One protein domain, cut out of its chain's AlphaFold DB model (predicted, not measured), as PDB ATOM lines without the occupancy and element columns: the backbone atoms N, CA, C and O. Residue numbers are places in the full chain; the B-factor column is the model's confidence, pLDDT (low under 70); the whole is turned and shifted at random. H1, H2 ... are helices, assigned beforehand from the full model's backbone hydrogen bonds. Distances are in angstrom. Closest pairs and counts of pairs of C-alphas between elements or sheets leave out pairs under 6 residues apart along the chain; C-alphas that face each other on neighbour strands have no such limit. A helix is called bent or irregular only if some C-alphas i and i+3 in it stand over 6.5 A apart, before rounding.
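AT A GLANCE: This is residues 347 to 474 and 540 to 574 of the 592 residues of an uncharacterized protein of Daphnia magna (UniProt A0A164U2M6). A long bent helix, H3, makes the spine of a loose, open assembly: H1 packs on its first arm, H3a, and H4 folds back beside its second arm, H3b, as a helical hairpin. H2 lies near H1, H5 and H6 lie near H4, and H7 and H8 form a corner far from the middle, while residues 569 to 574 of H9 stick out. The printed part has 163 residues with nine named helices, H1 to H9 in chain order, and no named strand; the class is all helix. The whole is loose, with a radius of gyration of the C-alphas of 20.5 A and spans of 67 by 45 by 26 A.

HOW THE PARTS SIT: H3, residues 395 to 418, was assigned as one helix by its hydrogen bonds but is bent: C-alphas 407 and 410 are 7.0 A apart. Its arms, H3a, residues 395 to 407, and H3b, residues 410 to 418, stand at a steep tilt of 38 degrees, only just past shallow. H3b and H4, residues 426 to 445, form a helical hairpin; they touch, opposite ways at a shallow tilt of 3 degrees, the closest C-alphas being those of Ala 414 and Thr 432, 5.9 A apart. H4 is irregular, but only just: C-alphas 427 and 430 are 6.6 A apart. H1, residues 362 to 376, touches H3a at a steep tilt of 52 degrees, opposite ways, with the closest C-alphas, Gln 368 and Val 405, 5.9 A apart. H2, residues 378 to 387, is close to H1 but not clearly touching, with the closest C-alphas, Phe 373 and Leu 381, 6.4 A apart. H5, residues 453 to 457, is close to H3a but not clearly touching, with the closest C-alphas, Val 407 and Leu 456, 7.2 A apart. H6, residues 461 to 472, is close to H4 but not clearly touching, with the closest C-alphas, Leu 437 and Ser 461, 6.4 A apart. H8, residues 546 to 556, is close to H4 but not clearly touching, with the closest C-alphas, Ile 426 and Asn 556, 5.6 A apart. H7, residues 540 to 544, and H8 only just touch, only at the corner, with 3 pairs of C-alphas within 8 A; the closest are Leu 542 and Lys 549, 5.2 A apart. H9, residues 563 to 574, touches no helix. Every O i to N i+4 pair is within hydrogen-bond range in H1, H2, H3a, H3b, H5, H6 and H8, against 14 of 16 in H4, 6 of 8 in H9 and 0 of 1 in H7, where 2 of 2 O i to N i+3 pairs are within range.

IN THESE COORDINATES: H3a begins at C-alpha 395, (148.389, 168.345, 192.316), and H9 ends at C-alpha 574, (118.288, 139.317, 188.994). H4 spans 29.9 A, H1 20.9 A, H3a 18.4 A and H9 17.6 A.

THE WHOLE: The C-alphas farthest apart are those of Gly 389 and Lys 544, 68.5 A. Residues 475 to 539 are not printed, and C-alphas 474 and 540 are 28.6 A apart across the cut. Of the links that are printed whole, none is long. Mean pLDDT of the printed part is 73.3; 56 residues are under 70, among them 459 to 474 and 554 to 574.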
ATOM      1  N   SER A 347     141.793 148.493 203.660       62.66
ATOM      2  CA  SER A 347     142.656 149.682 203.738       62.66
ATOM      3  C   SER A 347     141.879 151.004 203.784       62.66
ATOM      4  O   SER A 347     142.219 151.903 204.550       62.66
ATOM      5  N   LEU A 348     140.817 151.147 202.982       65.75
ATOM      6  CA  LEU A 348     140.066 152.405 202.858       65.75
ATOM      7  C   LEU A 348     138.782 152.434 203.697       65.75
ATOM      8  O   LEU A 348     138.170 153.494 203.845       65.75
ATOM      9  N   GLY A 349     138.334 151.306 204.256       61.25
ATOM     10  CA  GLY A 349     137.081 151.167 205.018       61.25
ATOM     11  C   GLY A 349     135.797 151.328 204.189       61.25
ATOM     12  O   GLY A 349     134.705 151.019 204.663       61.25
ATOM     13  N   ILE A 350     135.908 151.819 202.953       71.12
ATOM     14  CA  ILE A 350     134.834 152.046 201.985       71.12
ATOM     15  C   ILE A 350     135.424 151.740 200.601       71.12
ATOM     16  O   ILE A 350     136.559 152.106 200.321       71.12
ATOM     17  N   LEU A 351     134.665 151.065 199.735       71.81
ATOM     18  CA  LEU A 351     135.114 150.681 198.388       71.81
ATOM     19  C   LEU A 351     135.087 151.855 197.400       71.81
ATOM     20  O   LEU A 351     134.363 152.829 197.606       71.81
ATOM     21  N   PHE A 352     135.801 151.747 196.279       69.38
ATOM     22  CA  PHE A 352     135.556 152.616 195.124       69.38
ATOM     23  C   PHE A 352     134.173 152.348 194.519       69.38
ATOM     24  O   PHE A 352     133.645 151.238 194.598       69.38
ATOM     25  N   VAL A 353     133.568 153.373 193.915       71.56
ATOM     26  CA  VAL A 353     132.344 153.195 193.125       71.56
ATOM     27  C   VAL A 353     132.757 152.862 191.701       71.56
ATOM     28  O   VAL A 353     133.474 153.633 191.068       71.56
ATOM     29  N   ILE A 354     132.293 151.720 191.200       68.19
ATOM     30  CA  ILE A 354     132.534 151.318 189.817       68.19
ATOM     31  C   ILE A 354     131.664 152.185 188.909       68.19
ATOM     32  O   ILE A 354     130.446 152.273 189.092       68.19
ATOM     33  N   HIS A 355     132.299 152.832 187.935       61.84
ATOM     34  CA  HIS A 355     131.587 153.568 186.907       61.84
ATOM     35  C   HIS A 355     130.769 152.604 186.037       61.84
ATOM     36  O   HIS A 355     131.285 151.618 185.518       61.84
ATOM     37  N   ASN A 356     129.487 152.912 185.871       63.34
ATOM     38  CA  ASN A 356     128.599 152.238 184.944       63.34
ATOM     39  C   ASN A 356     128.135 153.228 183.867       63.34
ATOM     40  O   ASN A 356     127.377 154.154 184.165       63.34
ATOM     41  N   GLU A 357     128.525 152.983 182.614       52.00
ATOM     42  CA  GLU A 357     128.144 153.785 181.442       52.00
ATOM     43  C   GLU A 357     126.624 153.885 181.239       52.00
ATOM     44  O   GLU A 357     126.123 154.837 180.644       52.00
ATOM     45  N   THR A 358     125.857 152.914 181.744       53.19
ATOM     46  CA  THR A 358     124.399 152.882 181.585       53.19
ATOM     47  C   THR A 358     123.669 153.783 182.582       53.19
ATOM     48  O   THR A 358     122.457 153.934 182.471       53.19
ATOM     49  N   ARG A 359     124.355 154.346 183.588       62.66
ATOM     50  CA  ARG A 359     123.757 155.206 184.621       62.66
ATOM     51  C   ARG A 359     124.407 156.584 184.600       62.66
ATOM     52  O   ARG A 359     125.578 156.731 184.936       62.66
ATOM     53  N   TRP A 360     123.622 157.604 184.262       68.06
ATOM     54  CA  TRP A 360     124.127 158.946 183.948       68.06
ATOM     55  C   TRP A 360     124.880 159.628 185.103       68.06
ATOM     56  O   TRP A 360     125.851 160.334 184.861       68.06
ATOM     57  N   ASN A 361     124.503 159.369 186.360       77.31
ATOM     58  CA  ASN A 361     125.191 159.903 187.544       77.31
ATOM     59  C   ASN A 361     126.361 159.019 188.037       77.31
ATOM     60  O   ASN A 361     127.066 159.382 188.976       77.31
ATOM     61  N   SER A 362     126.610 157.854 187.426       76.81
ATOM     62  CA  SER A 362     127.569 156.880 187.962       76.81
ATOM     63  C   SER A 362     129.017 157.351 187.903       76.81
ATOM     64  O   SER A 362     129.791 156.997 188.788       76.81
ATOM     65  N   TYR A 363     129.399 158.108 186.870       79.50
ATOM     66  CA  TYR A 363     130.747 158.676 186.780       79.50
ATOM     67  C   TYR A 363     130.960 159.754 187.847       79.50
ATOM     68  O   TYR A 363     131.964 159.732 188.551       79.50
ATOM     69  N   PHE A 364     129.965 160.625 188.053       86.00
ATOM     70  CA  PHE A 364     129.981 161.601 189.143       86.00
ATOM     71  C   PHE A 364     130.132 160.925 190.511       86.00
ATOM     72  O   PHE A 364     131.014 161.302 191.273       86.00
ATOM     73  N   ASN A 365     129.357 159.874 190.788       82.75
ATOM     74  CA  ASN A 365     129.449 159.124 192.045       82.75
ATOM     75  C   ASN A 365     130.838 158.492 192.261       82.75
ATOM     76  O   ASN A 365     131.326 158.435 193.392       82.75
ATOM     77  N   ALA A 366     131.488 158.032 191.186       81.94
ATOM     78  CA  ALA A 366     132.865 157.543 191.232       81.94
ATOM     79  C   ALA A 366     133.857 158.667 191.541       81.94
ATOM     80  O   ALA A 366     134.646 158.544 192.476       81.94
ATOM     81  N   MET A 367     133.762 159.795 190.839       86.38
ATOM     82  CA  MET A 367     134.637 160.948 191.059       86.38
ATOM     83  C   MET A 367     134.444 161.580 192.443       86.38
ATOM     84  O   MET A 367     135.419 161.955 193.082       86.38
ATOM     85  N   GLN A 368     133.214 161.622 192.958       89.75
ATOM     86  CA  GLN A 368     132.917 162.066 194.320       89.75
ATOM     87  C   GLN A 368     133.544 161.131 195.366       89.75
ATOM     88  O   GLN A 368     134.044 161.588 196.392       89.75
ATOM     89  N   ARG A 369     133.573 159.816 195.107       86.12
ATOM     90  CA  ARG A 369     134.270 158.856 195.973       86.12
ATOM     91  C   ARG A 369     135.784 159.072 195.956       86.12
ATOM     92  O   ARG A 369     136.413 158.980 197.006       86.12
ATOM     93  N   VAL A 370     136.354 159.365 194.787       84.94
ATOM     94  CA  VAL A 370     137.780 159.692 194.646       84.94
ATOM     95  C   VAL A 370     138.112 160.985 195.396       84.94
ATOM     96  O   VAL A 370     139.060 160.995 196.175       84.94
ATOM     97  N   GLU A 371     137.303 162.038 195.241       91.00
ATOM     98  CA  GLU A 371     137.458 163.299 195.982       91.00
ATOM     99  C   GLU A 371     137.428 163.066 197.496       91.00
ATOM    100  O   GLU A 371     138.320 163.530 198.206       91.00
ATOM    101  N   TYR A 372     136.483 162.255 197.980       90.50
ATOM    102  CA  TYR A 372     136.416 161.885 199.392       90.50
ATOM    103  C   TYR A 372     137.720 161.239 199.877       90.50
ATOM    104  O   TYR A 372     138.207 161.594 200.950       90.50
ATOM    105  N   PHE A 373     138.310 160.315 199.113       86.38
ATOM    106  CA  PHE A 373     139.569 159.685 199.515       86.38
ATOM    107  C   PHE A 373     140.748 160.657 199.470       86.38
ATOM    108  O   PHE A 373     141.531 160.670 200.417       86.38
ATOM    109  N   ILE A 374     140.838 161.512 198.448       88.81
ATOM    110  CA  ILE A 374     141.868 162.560 198.363       88.81
ATOM    111  C   ILE A 374     141.790 163.484 199.589       88.81
ATOM    112  O   ILE A 374     142.813 163.811 200.187       88.81
ATOM    113  N   THR A 375     140.581 163.871 200.003       90.50
ATOM    114  CA  THR A 375     140.369 164.853 201.075       90.50
ATOM    115  C   THR A 375     140.400 164.241 202.482       90.50
ATOM    116  O   THR A 375     140.840 164.895 203.428       90.50
ATOM    117  N   LYS A 376     139.906 163.008 202.665       91.50
ATOM    118  CA  LYS A 376     139.709 162.392 203.994       91.50
ATOM    119  C   LYS A 376     140.666 161.248 204.313       91.50
ATOM    120  O   LYS A 376     140.853 160.982 205.494       91.50
ATOM    121  N   LYS A 377     141.230 160.571 203.306       89.44
ATOM    122  CA  LYS A 377     142.112 159.398 203.469       89.44
ATOM    123  C   LYS A 377     143.318 159.412 202.512       89.44
ATOM    124  O   LYS A 377     143.553 158.428 201.806       89.44
ATOM    125  N   PRO A 378     144.089 160.514 202.438       88.75
ATOM    126  CA  PRO A 378     145.164 160.643 201.455       88.75
ATOM    127  C   PRO A 378     146.302 159.641 201.686       88.75
ATOM    128  O   PRO A 378     146.922 159.176 200.733       88.75
ATOM    129  N   THR A 379     146.596 159.298 202.941       88.12
ATOM    130  CA  THR A 379     147.662 158.357 203.310       88.12
ATOM    131  C   THR A 379     147.334 156.927 202.901       88.12
ATOM    132  O   THR A 379     148.157 156.243 202.300       88.12
ATOM    133  N   GLU A 380     146.108 156.495 203.167       85.69
ATOM    134  CA  GLU A 380     145.607 155.167 202.843       85.69
ATOM    135  C   GLU A 380     145.418 155.022 201.333       85.69
ATOM    136  O   GLU A 380     145.759 153.988 200.767       85.69
ATOM    137  N   LEU A 381     144.957 156.081 200.659       83.00
ATOM    138  CA  LEU A 381     144.859 156.113 199.204       83.00
ATOM    139  C   LEU A 381     146.236 155.972 198.543       83.00
ATOM    140  O   LEU A 381     146.373 155.207 197.593       83.00
ATOM    141  N   LYS A 382     147.263 156.654 199.066       86.62
ATOM    142  CA  LYS A 382     148.650 156.500 198.596       86.62
ATOM    143  C   LYS A 382     149.161 155.074 198.777       86.62
ATOM    144  O   LYS A 382     149.714 154.525 197.831       86.62
ATOM    145  N   ALA A 383     148.932 154.476 199.946       83.19
ATOM    146  CA  ALA A 383     149.344 153.102 200.226       83.19
ATOM    147  C   ALA A 383     148.682 152.096 199.272       83.19
ATOM    148  O   ALA A 383     149.346 151.194 198.768       83.19
ATOM    149  N   VAL A 384     147.392 152.285 198.967       79.50
ATOM    150  CA  VAL A 384     146.686 151.488 197.954       79.50
ATOM    151  C   VAL A 384     147.341 151.679 196.583       79.50
ATOM    152  O   VAL A 384     147.711 150.704 195.944       79.50
ATOM    153  N   PHE A 385     147.563 152.913 196.133       80.62
ATOM    154  CA  PHE A 385     148.186 153.173 194.828       80.62
ATOM    155  C   PHE A 385     149.572 152.527 194.701       80.62
ATOM    156  O   PHE A 385     149.856 151.889 193.689       80.62
ATOM    157  N   GLU A 386     150.393 152.613 195.747       84.25
ATOM    158  CA  GLU A 386     151.706 151.972 195.808       84.25
ATOM    159  C   GLU A 386     151.606 150.443 195.754       84.25
ATOM    160  O   GLU A 386     152.313 149.809 194.970       84.25
ATOM    161  N   GLN A 387     150.674 149.846 196.503       77.88
ATOM    162  CA  GLN A 387     150.422 148.401 196.485       77.88
ATOM    163  C   GLN A 387     150.066 147.887 195.082       77.88
ATOM    164  O   GLN A 387     150.444 146.774 194.715       77.88
ATOM    165  N   PHE A 388     149.338 148.687 194.302       75.38
ATOM    166  CA  PHE A 388     148.945 148.359 192.932       75.38
ATOM    167  C   PHE A 388     149.959 148.810 191.870       75.38
ATOM    168  O   PHE A 388     149.732 148.573 190.684       75.38
ATOM    169  N   GLY A 389     151.067 149.450 192.259       75.62
ATOM    170  CA  GLY A 389     152.059 149.985 191.323       75.62
ATOM    171  C   GLY A 389     151.532 151.135 190.453       75.62
ATOM    172  O   GLY A 389     152.025 151.348 189.347       75.62
ATOM    173  N   ILE A 390     150.516 151.862 190.924       82.69
ATOM    174  CA  ILE A 390     149.878 152.974 190.215       82.69
ATOM    175  C   ILE A 390     150.506 154.289 190.682       82.69
ATOM    176  O   ILE A 390     150.635 154.547 191.878       82.69
ATOM    177  N   ALA A 391     150.870 155.156 189.735       79.88
ATOM    178  CA  ALA A 391     151.354 156.493 190.057       79.88
ATOM    179  C   ALA A 391     150.266 157.310 190.772       79.88
ATOM    180  O   ALA A 391     149.126 157.384 190.310       79.88
ATOM    181  N   TYR A 392     150.621 157.931 191.898       87.25
ATOM    182  CA  TYR A 392     149.696 158.784 192.640       87.25
ATOM    183  C   TYR A 392     149.377 160.083 191.881       87.25
ATOM    184  O   TYR A 392     150.166 160.539 191.052       87.25
ATOM    185  N   PHE A 393     148.229 160.688 192.197       85.31
ATOM    186  CA  PHE A 393     147.741 161.903 191.550       85.31
ATOM    187  C   PHE A 393     148.727 163.075 191.648       85.31
ATOM    188  O   PHE A 393     149.310 163.357 192.699       85.31
ATOM    189  N   ARG A 394     148.857 163.814 190.546       89.44
ATOM    190  CA  ARG A 394     149.524 165.119 190.502       89.44
ATOM    191  C   ARG A 394     148.630 166.182 191.158       89.44
ATOM    192  O   ARG A 394     147.408 166.083 191.061       89.44
ATOM    193  N   PRO A 395     149.192 167.273 191.715       89.06
ATOM    194  CA  PRO A 395     148.389 168.345 192.316       89.06
ATOM    195  C   PRO A 395     147.309 168.921 191.383       89.06
ATOM    196  O   PRO A 395     146.199 169.203 191.826       89.06
ATOM    197  N   ALA A 396     147.611 169.027 190.084       85.75
ATOM    198  CA  ALA A 396     146.658 169.469 189.065       85.75
ATOM    199  C   ALA A 396     145.519 168.458 188.822       85.75
ATOM    200  O   ALA A 396     144.392 168.853 188.546       85.75
ATOM    201  N   GLU A 397     145.788 167.155 188.944       86.88
ATOM    202  CA  GLU A 397     144.765 166.108 188.804       86.88
ATOM    203  C   GLU A 397     143.826 166.110 190.012       86.88
ATOM    204  O   GLU A 397     142.614 166.003 189.850       86.88
ATOM    205  N   GLU A 398     144.357 166.316 191.219       86.62
ATOM    206  CA  GLU A 398     143.525 166.494 192.410       86.62
ATOM    207  C   GLU A 398     142.673 167.775 192.341       86.62
ATOM    208  O   GLU A 398     141.511 167.769 192.755       86.62
ATOM    209  N   GLU A 399     143.225 168.881 191.820       88.06
ATOM    210  CA  GLU A 399     142.479 170.129 191.586       88.06
ATOM    211  C   GLU A 399     141.367 169.916 190.551       88.06
ATOM    212  O   GLU A 399     140.222 170.288 190.810       88.06
ATOM    213  N   PHE A 400     141.656 169.213 189.451       90.25
ATOM    214  CA  PHE A 400     140.652 168.814 188.466       90.25
ATOM    215  C   PHE A 400     139.528 167.966 189.075       90.25
ATOM    216  O   PHE A 400     138.362 168.263 188.835       90.25
ATOM    217  N   VAL A 401     139.839 166.944 189.884       87.00
ATOM    218  CA  VAL A 401     138.818 166.097 190.535       87.00
ATOM    219  C   VAL A 401     137.882 166.947 191.401       87.00
ATOM    220  O   VAL A 401     136.660 166.805 191.315       87.00
ATOM    221  N   ARG A 402     138.440 167.869 192.198       89.31
ATOM    222  CA  ARG A 402     137.656 168.785 193.043       89.31
ATOM    223  C   ARG A 402     136.774 169.715 192.214       89.31
ATOM    224  O   ARG A 402     135.601 169.901 192.540       89.31
ATOM    225  N   GLU A 403     137.307 170.282 191.135       89.12
ATOM    226  CA  GLU A 403     136.529 171.119 190.220       89.12
ATOM    227  C   GLU A 403     135.423 170.333 189.514       89.12
ATOM    228  O   GLU A 403     134.292 170.810 189.441       89.12
ATOM    229  N   TYR A 404     135.713 169.118 189.051       89.25
ATOM    230  CA  TYR A 404     134.754 168.260 188.368       89.25
ATOM    231  C   TYR A 404     133.555 167.957 189.267       89.25
ATOM    232  O   TYR A 404     132.410 168.177 188.867       89.25
ATOM    233  N   VAL A 405     133.806 167.513 190.505       89.94
ATOM    234  CA  VAL A 405     132.743 167.248 191.486       89.94
ATOM    235  C   VAL A 405     131.947 168.523 191.755       89.94
ATOM    236  O   VAL A 405     130.719 168.497 191.728       89.94
ATOM    237  N   LYS A 406     132.620 169.667 191.910       88.31
ATOM    238  CA  LYS A 406     131.965 170.965 192.105       88.31
ATOM    239  C   LYS A 406     131.087 171.376 190.915       88.31
ATOM    240  O   LYS A 406     130.042 171.981 191.132       88.31
ATOM    241  N   VAL A 407     131.477 171.110 189.671       87.00
ATOM    242  CA  VAL A 407     130.676 171.472 188.484       87.00
ATOM    243  C   VAL A 407     129.510 170.507 188.276       87.00
ATOM    244  O   VAL A 407     128.408 170.942 187.955       87.00
ATOM    245  N   MET A 408     129.733 169.211 188.487       86.69
ATOM    246  CA  MET A 408     128.751 168.166 188.184       86.69
ATOM    247  C   MET A 408     127.742 167.897 189.297       86.69
ATOM    248  O   MET A 408     126.676 167.357 189.018       86.69
ATOM    249  N   GLU A 409     128.027 168.305 190.534       88.50
ATOM    250  CA  GLU A 409     127.106 168.206 191.673       88.50
ATOM    251  C   GLU A 409     125.678 168.709 191.368       88.50
ATOM    252  O   GLU A 409     124.748 167.912 191.494       88.50
ATOM    253  N   PRO A 410     125.447 169.958 190.905       86.62
ATOM    254  CA  PRO A 410     124.090 170.440 190.631       86.62
ATOM    255  C   PRO A 410     123.377 169.641 189.529       86.62
ATOM    256  O   PRO A 410     122.155 169.502 189.560       86.62
ATOM    257  N   ILE A 411     124.127 169.097 188.568       84.25
ATOM    258  CA  ILE A 411     123.591 168.268 187.482       84.25
ATOM    259  C   ILE A 411     123.187 166.902 188.029       84.25
ATOM    260  O   ILE A 411     122.103 166.418 187.715       84.25
ATOM    261  N   SER A 412     124.023 166.300 188.877       85.06
ATOM    262  CA  SER A 412     123.697 165.039 189.541       85.06
ATOM    263  C   SER A 412     122.460 165.181 190.425       85.06
ATOM    264  O   SER A 412     121.563 164.352 190.336       85.06
ATOM    265  N   GLU A 413     122.351 166.260 191.205       84.75
ATOM    266  CA  GLU A 413     121.156 166.549 192.010       84.75
ATOM    267  C   GLU A 413     119.898 166.695 191.138       84.75
ATOM    268  O   GLU A 413     118.842 166.147 191.457       84.75
ATOM    269  N   ALA A 414     119.997 167.415 190.016       83.88
ATOM    270  CA  ALA A 414     118.888 167.574 189.079       83.88
ATOM    271  C   ALA A 414     118.462 166.233 188.458       83.88
ATOM    272  O   ALA A 414     117.263 165.958 188.333       83.88
ATOM    273  N   LEU A 415     119.434 165.387 188.103       81.38
ATOM    274  CA  LEU A 415     119.190 164.033 187.616       81.38
ATOM    275  C   LEU A 415     118.515 163.171 188.679       81.38
ATOM    276  O   LEU A 415     117.539 162.504 188.356       81.38
ATOM    277  N   ASP A 416     118.960 163.219 189.932       82.44
ATOM    278  CA  ASP A 416     118.356 162.439 191.015       82.44
ATOM    279  C   ASP A 416     116.890 162.830 191.250       82.44
ATOM    280  O   ASP A 416     116.044 161.954 191.439       82.44
ATOM    281  N   VAL A 417     116.554 164.123 191.153       81.00
ATOM    282  CA  VAL A 417     115.161 164.595 191.235       81.00
ATOM    283  C   VAL A 417     114.332 164.083 190.057       81.00
ATOM    284  O   VAL A 417     113.252 163.536 190.252       81.00
ATOM    285  N   ILE A 418     114.815 164.248 188.824       77.06
ATOM    286  CA  ILE A 418     114.063 163.887 187.609       77.06
ATOM    287  C   ILE A 418     113.974 162.360 187.415       77.06
ATOM    288  O   ILE A 418     113.019 161.864 186.821       77.06
ATOM    289  N   GLN A 419     114.941 161.600 187.923       75.12
ATOM    290  CA  GLN A 419     114.967 160.134 187.882       75.12
ATOM    291  C   GLN A 419     114.408 159.488 189.156       75.12
ATOM    292  O   GLN A 419     114.538 158.271 189.331       75.12
ATOM    293  N   ALA A 420     113.816 160.261 190.068       74.25
ATOM    294  CA  ALA A 420     113.111 159.704 191.213       74.25
ATOM    295  C   ALA A 420     111.944 158.812 190.749       74.25
ATOM    296  O   ALA A 420     111.451 158.912 189.626       74.25
ATOM    297  N   ASP A 421     111.516 157.893 191.600       67.12
ATOM    298  CA  ASP A 421     110.417 156.954 191.351       67.12
ATOM    299  C   ASP A 421     109.213 157.210 192.270       67.12
ATOM    300  O   ASP A 421     108.082 156.870 191.923       67.12
ATOM    301  N   VAL A 422     109.429 157.881 193.403       71.31
ATOM    302  CA  VAL A 422     108.391 158.222 194.381       71.31
ATOM    303  C   VAL A 422     108.051 159.710 194.321       71.31
ATOM    304  O   VAL A 422     108.933 160.562 194.371       71.31
ATOM    305  N   ASN A 423     106.753 160.028 194.275       68.62
ATOM    306  CA  ASN A 423     106.214 161.394 194.343       68.62
ATOM    307  C   ASN A 423     106.789 162.377 193.306       68.62
ATOM    308  O   ASN A 423     106.754 163.589 193.522       68.62
ATOM    309  N   ILE A 424     107.289 161.872 192.176       69.94
ATOM    310  CA  ILE A 424     107.791 162.695 191.078       69.94
ATOM    311  C   ILE A 424     106.754 162.809 189.966       69.94
ATOM    312  O   ILE A 424     105.944 161.911 189.737       69.94
ATOM    313  N   SER A 425     106.786 163.927 189.254       71.38
ATOM    314  CA  SER A 425     105.910 164.169 188.118       71.38
ATOM    315  C   SER A 425     106.574 165.141 187.146       71.38
ATOM    316  O   SER A 425     107.505 165.859 187.516       71.38
ATOM    317  N   ILE A 426     106.101 165.198 185.901       71.75
ATOM    318  CA  ILE A 426     106.637 166.099 184.870       71.75
ATOM    319  C   ILE A 426     106.622 167.575 185.304       71.75
ATOM    320  O   ILE A 426     107.444 168.364 184.848       71.75
ATOM    321  N   ALA A 427     105.762 167.945 186.259       67.75
ATOM    322  CA  ALA A 427     105.710 169.285 186.838       67.75
ATOM    323  C   ALA A 427     106.991 169.677 187.604       67.75
ATOM    324  O   ALA A 427     107.220 170.865 187.828       67.75
ATOM    325  N   TYR A 428     107.835 168.712 187.987       70.69
ATOM    326  CA  TYR A 428     109.138 168.965 188.606       70.69
ATOM    327  C   TYR A 428     110.220 169.327 187.591       70.69
ATOM    328  O   TYR A 428     111.211 169.937 187.978       70.69
ATOM    329  N   LEU A 429     110.032 169.013 186.305       72.38
ATOM    330  CA  LEU A 429     111.051 169.241 185.284       72.38
ATOM    331  C   LEU A 429     111.461 170.716 185.219       72.38
ATOM    332  O   LEU A 429     112.640 171.029 185.345       72.38
ATOM    333  N   LEU A 430     110.491 171.623 185.082       69.69
ATOM    334  CA  LEU A 430     110.783 173.048 184.950       69.69
ATOM    335  C   LEU A 430     111.424 173.642 186.219       69.69
ATOM    336  O   LEU A 430     112.491 174.234 186.085       69.69
ATOM    337  N   PRO A 431     110.870 173.467 187.439       74.19
ATOM    338  CA  PRO A 431     111.535 173.925 188.657       74.19
ATOM    339  C   PRO A 431     112.963 173.393 188.803       74.19
ATOM    340  O   PRO A 431     113.850 174.149 189.191       74.19
ATOM    341  N   THR A 432     113.195 172.120 188.474       77.38
ATOM    342  CA  THR A 432     114.527 171.510 188.548       77.38
ATOM    343  C   THR A 432     115.487 172.137 187.545       77.38
ATOM    344  O   THR A 432     116.598 172.491 187.928       77.38
ATOM    345  N   LEU A 433     115.062 172.347 186.295       78.19
ATOM    346  CA  LEU A 433     115.877 173.021 185.281       78.19
ATOM    347  C   LEU A 433     116.169 174.478 185.659       78.19
ATOM    348  O   LEU A 433     117.308 174.909 185.550       78.19
ATOM    349  N   THR A 434     115.186 175.225 186.169       75.44
ATOM    350  CA  THR A 434     115.402 176.607 186.628       75.44
ATOM    351  C   THR A 434     116.418 176.670 187.769       75.44
ATOM    352  O   THR A 434     117.329 177.493 187.741       75.44
ATOM    353  N   ILE A 435     116.302 175.785 188.765       81.50
ATOM    354  CA  ILE A 435     117.263 175.715 189.875       81.50
ATOM    355  C   ILE A 435     118.649 175.308 189.367       81.50
ATOM    356  O   ILE A 435     119.643 175.876 189.817       81.50
ATOM    357  N   LEU A 436     118.721 174.349 188.440       83.19
ATOM    358  CA  LEU A 436     119.971 173.915 187.822       83.19
ATOM    359  C   LEU A 436     120.662 175.084 187.118       83.19
ATOM    360  O   LEU A 436     121.811 175.368 187.437       83.19
ATOM    361  N   LEU A 437     119.962 175.794 186.231       82.50
ATOM    362  CA  LEU A 437     120.514 176.936 185.496       82.50
ATOM    363  C   LEU A 437     121.027 178.020 186.451       82.50
ATOM    364  O   LEU A 437     122.190 178.400 186.357       82.50
ATOM    365  N   ASN A 438     120.235 178.399 187.461       83.00
ATOM    366  CA  ASN A 438     120.674 179.359 188.477       83.00
ATOM    367  C   ASN A 438     121.920 178.866 189.235       83.00
ATOM    368  O   ASN A 438     122.836 179.641 189.507       83.00
ATOM    369  N   LYS A 439     121.983 177.580 189.615       85.50
ATOM    370  CA  LYS A 439     123.162 177.003 190.286       85.50
ATOM    371  C   LYS A 439     124.394 177.011 189.377       85.50
ATOM    372  O   LYS A 439     125.496 177.194 189.888       85.50
ATOM    373  N   MET A 440     124.220 176.816 188.074       83.50
ATOM    374  CA  MET A 440     125.306 176.830 187.093       83.50
ATOM    375  C   MET A 440     125.814 178.254 186.833       83.50
ATOM    376  O   MET A 440     127.022 178.474 186.883       83.50
ATOM    377  N   GLU A 441     124.923 179.233 186.662       82.06
ATOM    378  CA  GLU A 441     125.275 180.655 186.500       82.06
ATOM    379  C   GLU A 441     126.022 181.195 187.725       82.06
ATOM    380  O   GLU A 441     127.130 181.713 187.600       82.06
ATOM    381  N   ASN A 442     125.516 180.923 188.933       82.88
ATOM    382  CA  ASN A 442     126.210 181.268 190.179       82.88
ATOM    383  C   ASN A 442     127.621 180.656 190.278       82.88
ATOM    384  O   ASN A 442     128.487 181.191 190.974       82.88
ATOM    385  N   ARG A 443     127.864 179.494 189.649       80.00
ATOM    386  CA  ARG A 443     129.189 178.849 189.625       80.00
ATOM    387  C   ARG A 443     130.110 179.472 188.573       80.00
ATOM    388  O   ARG A 443     131.309 179.528 188.835       80.00
ATOM    389  N   LYS A 444     129.567 179.981 187.460       77.00
ATOM    390  CA  LYS A 444     130.308 180.784 186.471       77.00
ATOM    391  C   LYS A 444     130.779 182.111 187.077       77.00
ATOM    392  O   LYS A 444     131.955 182.442 186.982       77.00
ATOM    393  N   GLU A 445     129.898 182.818 187.784       73.94
ATOM    394  CA  GLU A 445     130.195 184.138 188.367       73.94
ATOM    395  C   GLU A 445     131.232 184.100 189.500       73.94
ATOM    396  O   GLU A 445     132.001 185.041 189.682       73.94
ATOM    397  N   LYS A 446     131.295 182.998 190.258       70.94
ATOM    398  CA  LYS A 446     132.223 182.845 191.395       70.94
ATOM    399  C   LYS A 446     133.681 182.571 190.998       70.94
ATOM    400  O   LYS A 446     134.499 182.401 191.897       70.94
ATOM    401  N   GLY A 447     133.995 182.517 189.699       62.59
ATOM    402  CA  GLY A 447     135.345 182.679 189.143       62.59
ATOM    403  C   GLY A 447     136.472 181.972 189.904       62.59
ATOM    404  O   GLY A 447     137.326 182.629 190.489       62.59
ATOM    405  N   ALA A 448     136.471 180.637 189.921       67.62
ATOM    406  CA  ALA A 448     137.569 179.835 190.481       67.62
ATOM    407  C   ALA A 448     137.570 178.405 189.912       67.62
ATOM    408  O   ALA A 448     137.617 177.435 190.669       67.62
ATOM    409  N   ILE A 449     137.393 178.272 188.596       77.19
ATOM    410  CA  ILE A 449     137.378 176.981 187.899       77.19
ATOM    411  C   ILE A 449     138.336 177.113 186.722       77.19
ATOM    412  O   ILE A 449     138.087 177.915 185.829       77.19
ATOM    413  N   LYS A 450     139.456 176.391 186.771       80.88
ATOM    414  CA  LYS A 450     140.551 176.482 185.796       80.88
ATOM    415  C   LYS A 450     140.515 175.339 184.790       80.88
ATOM    416  O   LYS A 450     140.775 175.538 183.612       80.88
ATOM    417  N   HIS A 451     140.232 174.129 185.259       82.69
ATOM    418  CA  HIS A 451     140.282 172.909 184.460       82.69
ATOM    419  C   HIS A 451     138.913 172.546 183.882       82.69
ATOM    420  O   HIS A 451     138.828 172.086 182.746       82.69
ATOM    421  N   CYS A 452     137.833 172.759 184.640       83.00
ATOM    422  CA  CYS A 452     136.468 172.411 184.214       83.00
ATOM    423  C   CYS A 452     135.703 173.563 183.534       83.00
ATOM    424  O   CYS A 452     134.484 173.482 183.376       83.00
ATOM    425  N   GLU A 453     136.389 174.627 183.112       80.88
ATOM    426  CA  GLU A 453     135.780 175.758 182.398       80.88
ATOM    427  C   GLU A 453     135.071 175.340 181.089       80.88
ATOM    428  O   GLU A 453     133.914 175.726 180.905       80.88
ATOM    429  N   PRO A 454     135.653 174.483 180.215       79.88
ATOM    430  CA  PRO A 454     134.971 174.056 178.992       79.88
ATOM    431  C   PRO A 454     133.636 173.357 179.270       79.88
ATOM    432  O   PRO A 454     132.662 173.567 178.551       79.88
ATOM    433  N   LEU A 455     133.566 172.571 180.350       76.19
ATOM    434  CA  LEU A 455     132.348 171.871 180.755       76.19
ATOM    435  C   LEU A 455     131.242 172.859 181.153       76.19
ATOM    436  O   LEU A 455     130.097 172.684 180.751       76.19
ATOM    437  N   LEU A 456     131.577 173.924 181.885       75.19
ATOM    438  CA  LEU A 456     130.617 174.975 182.249       75.19
ATOM    439  C   LEU A 456     130.119 175.762 181.038       75.19
ATOM    440  O   LEU A 456     128.932 176.087 180.969       75.19
ATOM    441  N   ASN A 457     131.011 176.059 180.096       72.62
ATOM    442  CA  ASN A 457     130.684 176.845 178.906       72.62
ATOM    443  C   ASN A 457     129.833 176.043 177.912       72.62
ATOM    444  O   ASN A 457     128.929 176.593 177.302       72.62
ATOM    445  N   THR A 458     130.020 174.721 177.814       70.06
ATOM    446  CA  THR A 458     129.155 173.862 176.972       70.06
ATOM    447  C   THR A 458     127.701 173.779 177.447       70.06
ATOM    448  O   THR A 458     126.841 173.304 176.712       70.06
ATOM    449  N   MET A 459     127.412 174.220 178.673       63.28
ATOM    450  CA  MET A 459     126.091 174.125 179.300       63.28
ATOM    451  C   MET A 459     125.346 175.467 179.320       63.28
ATOM    452  O   MET A 459     124.586 175.736 180.251       63.28
ATOM    453  N   ASP A 460     125.582 176.331 178.329       60.00
ATOM    454  CA  ASP A 460     124.909 177.628 178.217       60.00
ATOM    455  C   ASP A 460     123.372 177.507 178.180       60.00
ATOM    456  O   ASP A 460     122.777 176.607 177.579       60.00
ATOM    457  N   SER A 461     122.733 178.425 178.912       55.59
ATOM    458  CA  SER A 461     121.325 178.386 179.320       55.59
ATOM    459  C   SER A 461     120.340 178.598 178.169       55.59
ATOM    460  O   SER A 461     119.205 178.116 178.246       55.59
ATOM    461  N   GLU A 462     120.766 179.259 177.088       54.06
ATOM    462  CA  GLU A 462     119.917 179.518 175.924       54.06
ATOM    463  C   GLU A 462     119.542 178.230 175.190       54.06
ATOM    464  O   GLU A 462     118.366 178.041 174.901       54.06
ATOM    465  N   ASP A 463     120.464 177.296 174.959       53.72
ATOM    466  CA  ASP A 463     120.147 176.081 174.198       53.72
ATOM    467  C   ASP A 463     119.226 175.131 174.977       53.72
ATOM    468  O   ASP A 463     118.264 174.591 174.425       53.72
ATOM    469  N   LEU A 464     119.443 174.974 176.286       52.06
ATOM    470  CA  LEU A 464     118.603 174.119 177.133       52.06
ATOM    471  C   LEU A 464     117.183 174.684 177.299       52.06
ATOM    472  O   LEU A 464     116.204 173.931 177.229       52.06
ATOM    473  N   LEU A 465     117.054 176.001 177.487       50.97
ATOM    474  CA  LEU A 465     115.757 176.659 177.640       50.97
ATOM    475  C   LEU A 465     115.027 176.799 176.297       50.97
ATOM    476  O   LEU A 465     113.822 176.560 176.243       50.97
ATOM    477  N   ASN A 466     115.733 177.111 175.205       47.59
ATOM    478  CA  ASN A 466     115.144 177.239 173.872       47.59
ATOM    479  C   ASN A 466     114.688 175.890 173.320       47.59
ATOM    480  O   ASN A 466     113.602 175.819 172.745       47.59
ATOM    481  N   VAL A 467     115.437 174.802 173.538       47.84
ATOM    482  CA  VAL A 467     114.993 173.439 173.187       47.84
ATOM    483  C   VAL A 467     113.764 173.041 174.007       47.84
ATOM    484  O   VAL A 467     112.836 172.432 173.465       47.84
ATOM    485  N   TRP A 468     113.702 173.423 175.288       49.88
ATOM    486  CA  TRP A 468     112.521 173.189 176.117       49.88
ATOM    487  C   TRP A 468     111.311 173.996 175.636       49.88
ATOM    488  O   TRP A 468     110.242 173.415 175.443       49.88
ATOM    489  N   LEU A 469     111.467 175.298 175.390       45.16
ATOM    490  CA  LEU A 469     110.398 176.165 174.898       45.16
ATOM    491  C   LEU A 469     109.900 175.686 173.530       45.16
ATOM    492  O   LEU A 469     108.701 175.503 173.349       45.16
ATOM    493  N   THR A 470     110.786 175.385 172.582       41.59
ATOM    494  CA  THR A 470     110.385 174.985 171.221       41.59
ATOM    495  C   THR A 470     109.749 173.593 171.142       41.59
ATOM    496  O   THR A 470     108.806 173.421 170.371       41.59
ATOM    497  N   LYS A 471     110.186 172.609 171.946       39.41
ATOM    498  CA  LYS A 471     109.629 171.236 171.915       39.41
ATOM    499  C   LYS A 471     108.512 170.972 172.926       39.41
ATOM    500  O   LYS A 471     107.697 170.082 172.693       39.41
ATOM    501  N   SER A 472     108.417 171.741 174.013       41.19
ATOM    502  CA  SER A 472     107.303 171.629 174.972       41.19
ATOM    503  C   SER A 472     106.070 172.424 174.522       41.19
ATOM    504  O   SER A 472     104.944 172.045 174.846       41.19
ATOM    505  N   CYS A 473     106.243 173.475 173.707       36.34
ATOM    506  CA  CYS A 473     105.146 174.322 173.216       36.34
ATOM    507  C   CYS A 473     104.175 173.652 172.225       36.34
ATOM    508  O   CYS A 473     103.141 174.245 171.920       36.34
ATOM    509  N   THR A 474     104.412 172.427 171.744       35.78
ATOM    510  CA  THR A 474     103.482 171.754 170.812       35.78
ATOM    511  C   THR A 474     102.265 171.107 171.491       35.78
ATOM    512  O   THR A 474     101.480 170.436 170.824       35.78
ATOM    513  N   ASN A 540      95.202 169.339 197.316       72.44
ATOM    514  CA  ASN A 540      93.773 169.196 197.607       72.44
ATOM    515  C   ASN A 540      92.923 170.379 197.113       72.44
ATOM    516  O   ASN A 540      91.707 170.234 196.989       72.44
ATOM    517  N   SER A 541      93.531 171.529 196.791       74.62
ATOM    518  CA  SER A 541      92.831 172.665 196.176       74.62
ATOM    519  C   SER A 541      92.242 172.323 194.804       74.62
ATOM    520  O   SER A 541      91.191 172.852 194.447       74.62
ATOM    521  N   LEU A 542      92.827 171.355 194.086       72.06
ATOM    522  CA  LEU A 542      92.310 170.861 192.806       72.06
ATOM    523  C   LEU A 542      90.917 170.233 192.935       72.06
ATOM    524  O   LEU A 542      90.176 170.202 191.957       72.06
ATOM    525  N   ASN A 543      90.510 169.783 194.129       79.69
ATOM    526  CA  ASN A 543      89.157 169.262 194.351       79.69
ATOM    527  C   ASN A 543      88.071 170.326 194.123       79.69
ATOM    528  O   ASN A 543      86.949 169.967 193.775       79.69
ATOM    529  N   LYS A 544      88.404 171.619 194.256       78.12
ATOM    530  CA  LYS A 544      87.494 172.733 193.943       78.12
ATOM    531  C   LYS A 544      87.257 172.902 192.436       78.12
ATOM    532  O   LYS A 544      86.277 173.522 192.041       78.12
ATOM    533  N   TYR A 545      88.139 172.347 191.598       79.75
ATOM    534  CA  TYR A 545      88.145 172.535 190.146       79.75
ATOM    535  C   TYR A 545      88.180 171.176 189.420       79.75
ATOM    536  O   TYR A 545      89.235 170.767 188.932       79.75
ATOM    537  N   PRO A 546      87.045 170.458 189.300       77.38
ATOM    538  CA  PRO A 546      87.009 169.093 188.760       77.38
ATOM    539  C   PRO A 546      87.628 168.940 187.362       77.38
ATOM    540  O   PRO A 546      88.378 167.997 187.116       77.38
ATOM    541  N   THR A 547      87.383 169.894 186.457       72.94
ATOM    542  CA  THR A 547      87.967 169.900 185.104       72.94
ATOM    543  C   THR A 547      89.486 170.095 185.138       72.94
ATOM    544  O   THR A 547      90.219 169.370 184.468       72.94
ATOM    545  N   MET A 548      89.978 171.017 185.974       74.62
ATOM    546  CA  MET A 548      91.416 171.248 186.158       74.62
ATOM    547  C   MET A 548      92.099 170.058 186.820       74.62
ATOM    548  O   MET A 548      93.207 169.703 186.436       74.62
ATOM    549  N   LYS A 549      91.426 169.392 187.763       74.31
ATOM    550  CA  LYS A 549      91.898 168.149 188.377       74.31
ATOM    551  C   LYS A 549      92.047 167.034 187.343       74.31
ATOM    552  O   LYS A 549      93.068 166.356 187.339       74.31
ATOM    553  N   ALA A 550      91.072 166.862 186.448       72.25
ATOM    554  CA  ALA A 550      91.151 165.865 185.381       72.25
ATOM    555  C   ALA A 550      92.307 166.151 184.406       72.25
ATOM    556  O   ALA A 550      93.062 165.243 184.061       72.25
ATOM    557  N   LEU A 551      92.498 167.418 184.016       68.50
ATOM    558  CA  LEU A 551      93.635 167.840 183.190       68.50
ATOM    559  C   LEU A 551      94.973 167.649 183.917       68.50
ATOM    560  O   LEU A 551      95.922 167.140 183.324       68.50
ATOM    561  N   PHE A 552      95.036 167.996 185.204       71.75
ATOM    562  CA  PHE A 552      96.216 167.807 186.041       71.75
ATOM    563  C   PHE A 552      96.614 166.333 186.105       71.75
ATOM    564  O   PHE A 552      97.768 166.008 185.854       71.75
ATOM    565  N   ILE A 553      95.672 165.430 186.382       70.69
ATOM    566  CA  ILE A 553      95.955 163.988 186.435       70.69
ATOM    567  C   ILE A 553      96.411 163.486 185.062       70.69
ATOM    568  O   ILE A 553      97.385 162.748 184.973       70.69
ATOM    569  N   LYS A 554      95.750 163.913 183.982       69.62
ATOM    570  CA  LYS A 554      96.064 163.446 182.628       69.62
ATOM    571  C   LYS A 554      97.460 163.856 182.154       69.62
ATOM    572  O   LYS A 554      98.120 163.063 181.493       69.62
ATOM    573  N   TYR A 555      97.883 165.085 182.445       64.25
ATOM    574  CA  TYR A 555      99.111 165.644 181.868       64.25
ATOM    575  C   TYR A 555     100.264 165.765 182.863       64.25
ATOM    576  O   TYR A 555     101.410 165.602 182.460       64.25
ATOM    577  N   ASN A 556      99.999 165.998 184.152       66.88
ATOM    578  CA  ASN A 556     101.052 166.196 185.149       66.88
ATOM    579  C   ASN A 556     101.462 164.919 185.883       66.88
ATOM    580  O   ASN A 556     102.433 164.982 186.626       66.88
ATOM    581  N   ALA A 557     100.775 163.787 185.698       68.12
ATOM    582  CA  ALA A 557     101.132 162.516 186.341       68.12
ATOM    583  C   ALA A 557     102.225 161.723 185.599       68.12
ATOM    584  O   ALA A 557     102.693 160.711 186.110       68.12
ATOM    585  N   ALA A 558     102.628 162.155 184.400       68.31
ATOM    586  CA  ALA A 558     103.697 161.498 183.657       68.31
ATOM    587  C   ALA A 558     105.046 161.644 184.380       68.31
ATOM    588  O   ALA A 558     105.328 162.691 184.968       68.31
ATOM    589  N   PHE A 559     105.893 160.616 184.300       64.12
ATOM    590  CA  PHE A 559     107.264 160.689 184.801       64.12
ATOM    591  C   PHE A 559     108.112 161.612 183.912       64.12
ATOM    592  O   PHE A 559     107.997 161.546 182.686       64.12
ATOM    593  N   PRO A 560     108.987 162.448 184.499       65.88
ATOM    594  CA  PRO A 560     109.897 163.282 183.723       65.88
ATOM    595  C   PRO A 560     111.066 162.495 183.111       65.88
ATOM    596  O   PRO A 560     111.695 162.988 182.179       65.88
ATOM    597  N   SER A 561     111.345 161.275 183.589       68.50
ATOM    598  CA  SER A 561     112.372 160.390 183.038       68.50
ATOM    599  C   SER A 561     111.907 158.941 182.949       68.50
ATOM    600  O   SER A 561     111.197 158.435 183.814       68.50
ATOM    601  N   LEU A 562     112.379 158.249 181.912       64.44
ATOM    602  CA  LEU A 562     112.191 156.810 181.725       64.44
ATOM    603  C   LEU A 562     113.135 155.980 182.610       64.44
ATOM    604  O   LEU A 562     112.872 154.802 182.849       64.44
ATOM    605  N   ALA A 563     114.188 156.598 183.160       63.34
ATOM    606  CA  ALA A 563     115.129 155.950 184.079       63.34
ATOM    607  C   ALA A 563     114.453 155.442 185.368       63.34
ATOM    608  O   ALA A 563     114.914 154.468 185.966       63.34
ATOM    609  N   SER A 564     113.328 156.044 185.774       59.72
ATOM    610  CA  SER A 564     112.519 155.570 186.904       59.72
ATOM    611  C   SER A 564     112.018 154.135 186.678       59.72
ATOM    612  O   SER A 564     111.955 153.344 187.615       59.72
ATOM    613  N   ILE A 565     111.745 153.763 185.422       58.59
ATOM    614  CA  ILE A 565     111.315 152.412 185.032       58.59
ATOM    615  C   ILE A 565     112.532 151.479 184.872       58.59
ATOM    616  O   ILE A 565     112.448 150.286 185.154       58.59
ATOM    617  N   GLU A 566     113.711 151.996 184.515       59.78
ATOM    618  CA  GLU A 566     114.938 151.191 184.385       59.78
ATOM    619  C   GLU A 566     115.404 150.549 185.698       59.78
ATOM    620  O   GLU A 566     115.995 149.467 185.674       59.78
ATOM    621  N   ARG A 567     115.120 151.153 186.861       61.59
ATOM    622  CA  ARG A 567     115.400 150.507 188.158       61.59
ATOM    623  C   ARG A 567     114.598 149.220 188.338       61.59
ATOM    624  O   ARG A 567     115.150 148.247 188.855       61.59
ATOM    625  N   LEU A 568     113.353 149.187 187.860       56.47
ATOM    626  CA  LEU A 568     112.526 147.981 187.870       56.47
ATOM    627  C   LEU A 568     113.174 146.878 187.022       56.47
ATOM    628  O   LEU A 568     113.316 145.751 187.492       56.47
ATOM    629  N   PHE A 569     113.670 147.218 185.827       53.97
ATOM    630  CA  PHE A 569     114.385 146.277 184.957       53.97
ATOM    631  C   PHE A 569     115.736 145.830 185.535       53.97
ATOM    632  O   PHE A 569     116.102 144.664 185.429       53.97
ATOM    633  N   SER A 570     116.455 146.703 186.245       55.38
ATOM    634  CA  SER A 570     117.703 146.333 186.928       55.38
ATOM    635  C   SER A 570     117.487 145.311 188.052       55.38
ATOM    636  O   SER A 570     118.380 144.504 188.313       55.38
ATOM    637  N   VAL A 571     116.332 145.341 188.727       51.41
ATOM    638  CA  VAL A 571     115.926 144.313 189.702       51.41
ATOM    639  C   VAL A 571     115.447 143.058 188.977       51.41
ATOM    640  O   VAL A 571     115.813 141.950 189.365       51.41
ATOM    641  N   ALA A 572     114.699 143.227 187.887       49.28
ATOM    642  CA  ALA A 572     114.227 142.130 187.058       49.28
ATOM    643  C   ALA A 572     115.384 141.320 186.452       49.28
ATOM    644  O   ALA A 572     115.305 140.101 186.432       49.28
ATOM    645  N   GLY A 573     116.516 141.943 186.108       47.72
ATOM    646  CA  GLY A 573     117.727 141.243 185.663       47.72
ATOM    647  C   GLY A 573     118.256 140.194 186.657       47.72
ATOM    648  O   GLY A 573     118.852 139.205 186.238       47.72
ATOM    649  N   ARG A 574     117.988 140.342 187.966       45.19
ATOM    650  CA  ARG A 574     118.288 139.317 188.994       45.19
ATOM    651  C   ARG A 574     117.265 138.179 189.036       45.19
ATOM    652  O   ARG A 574     117.582 137.088 189.492       45.19
TER     653      ARG A 574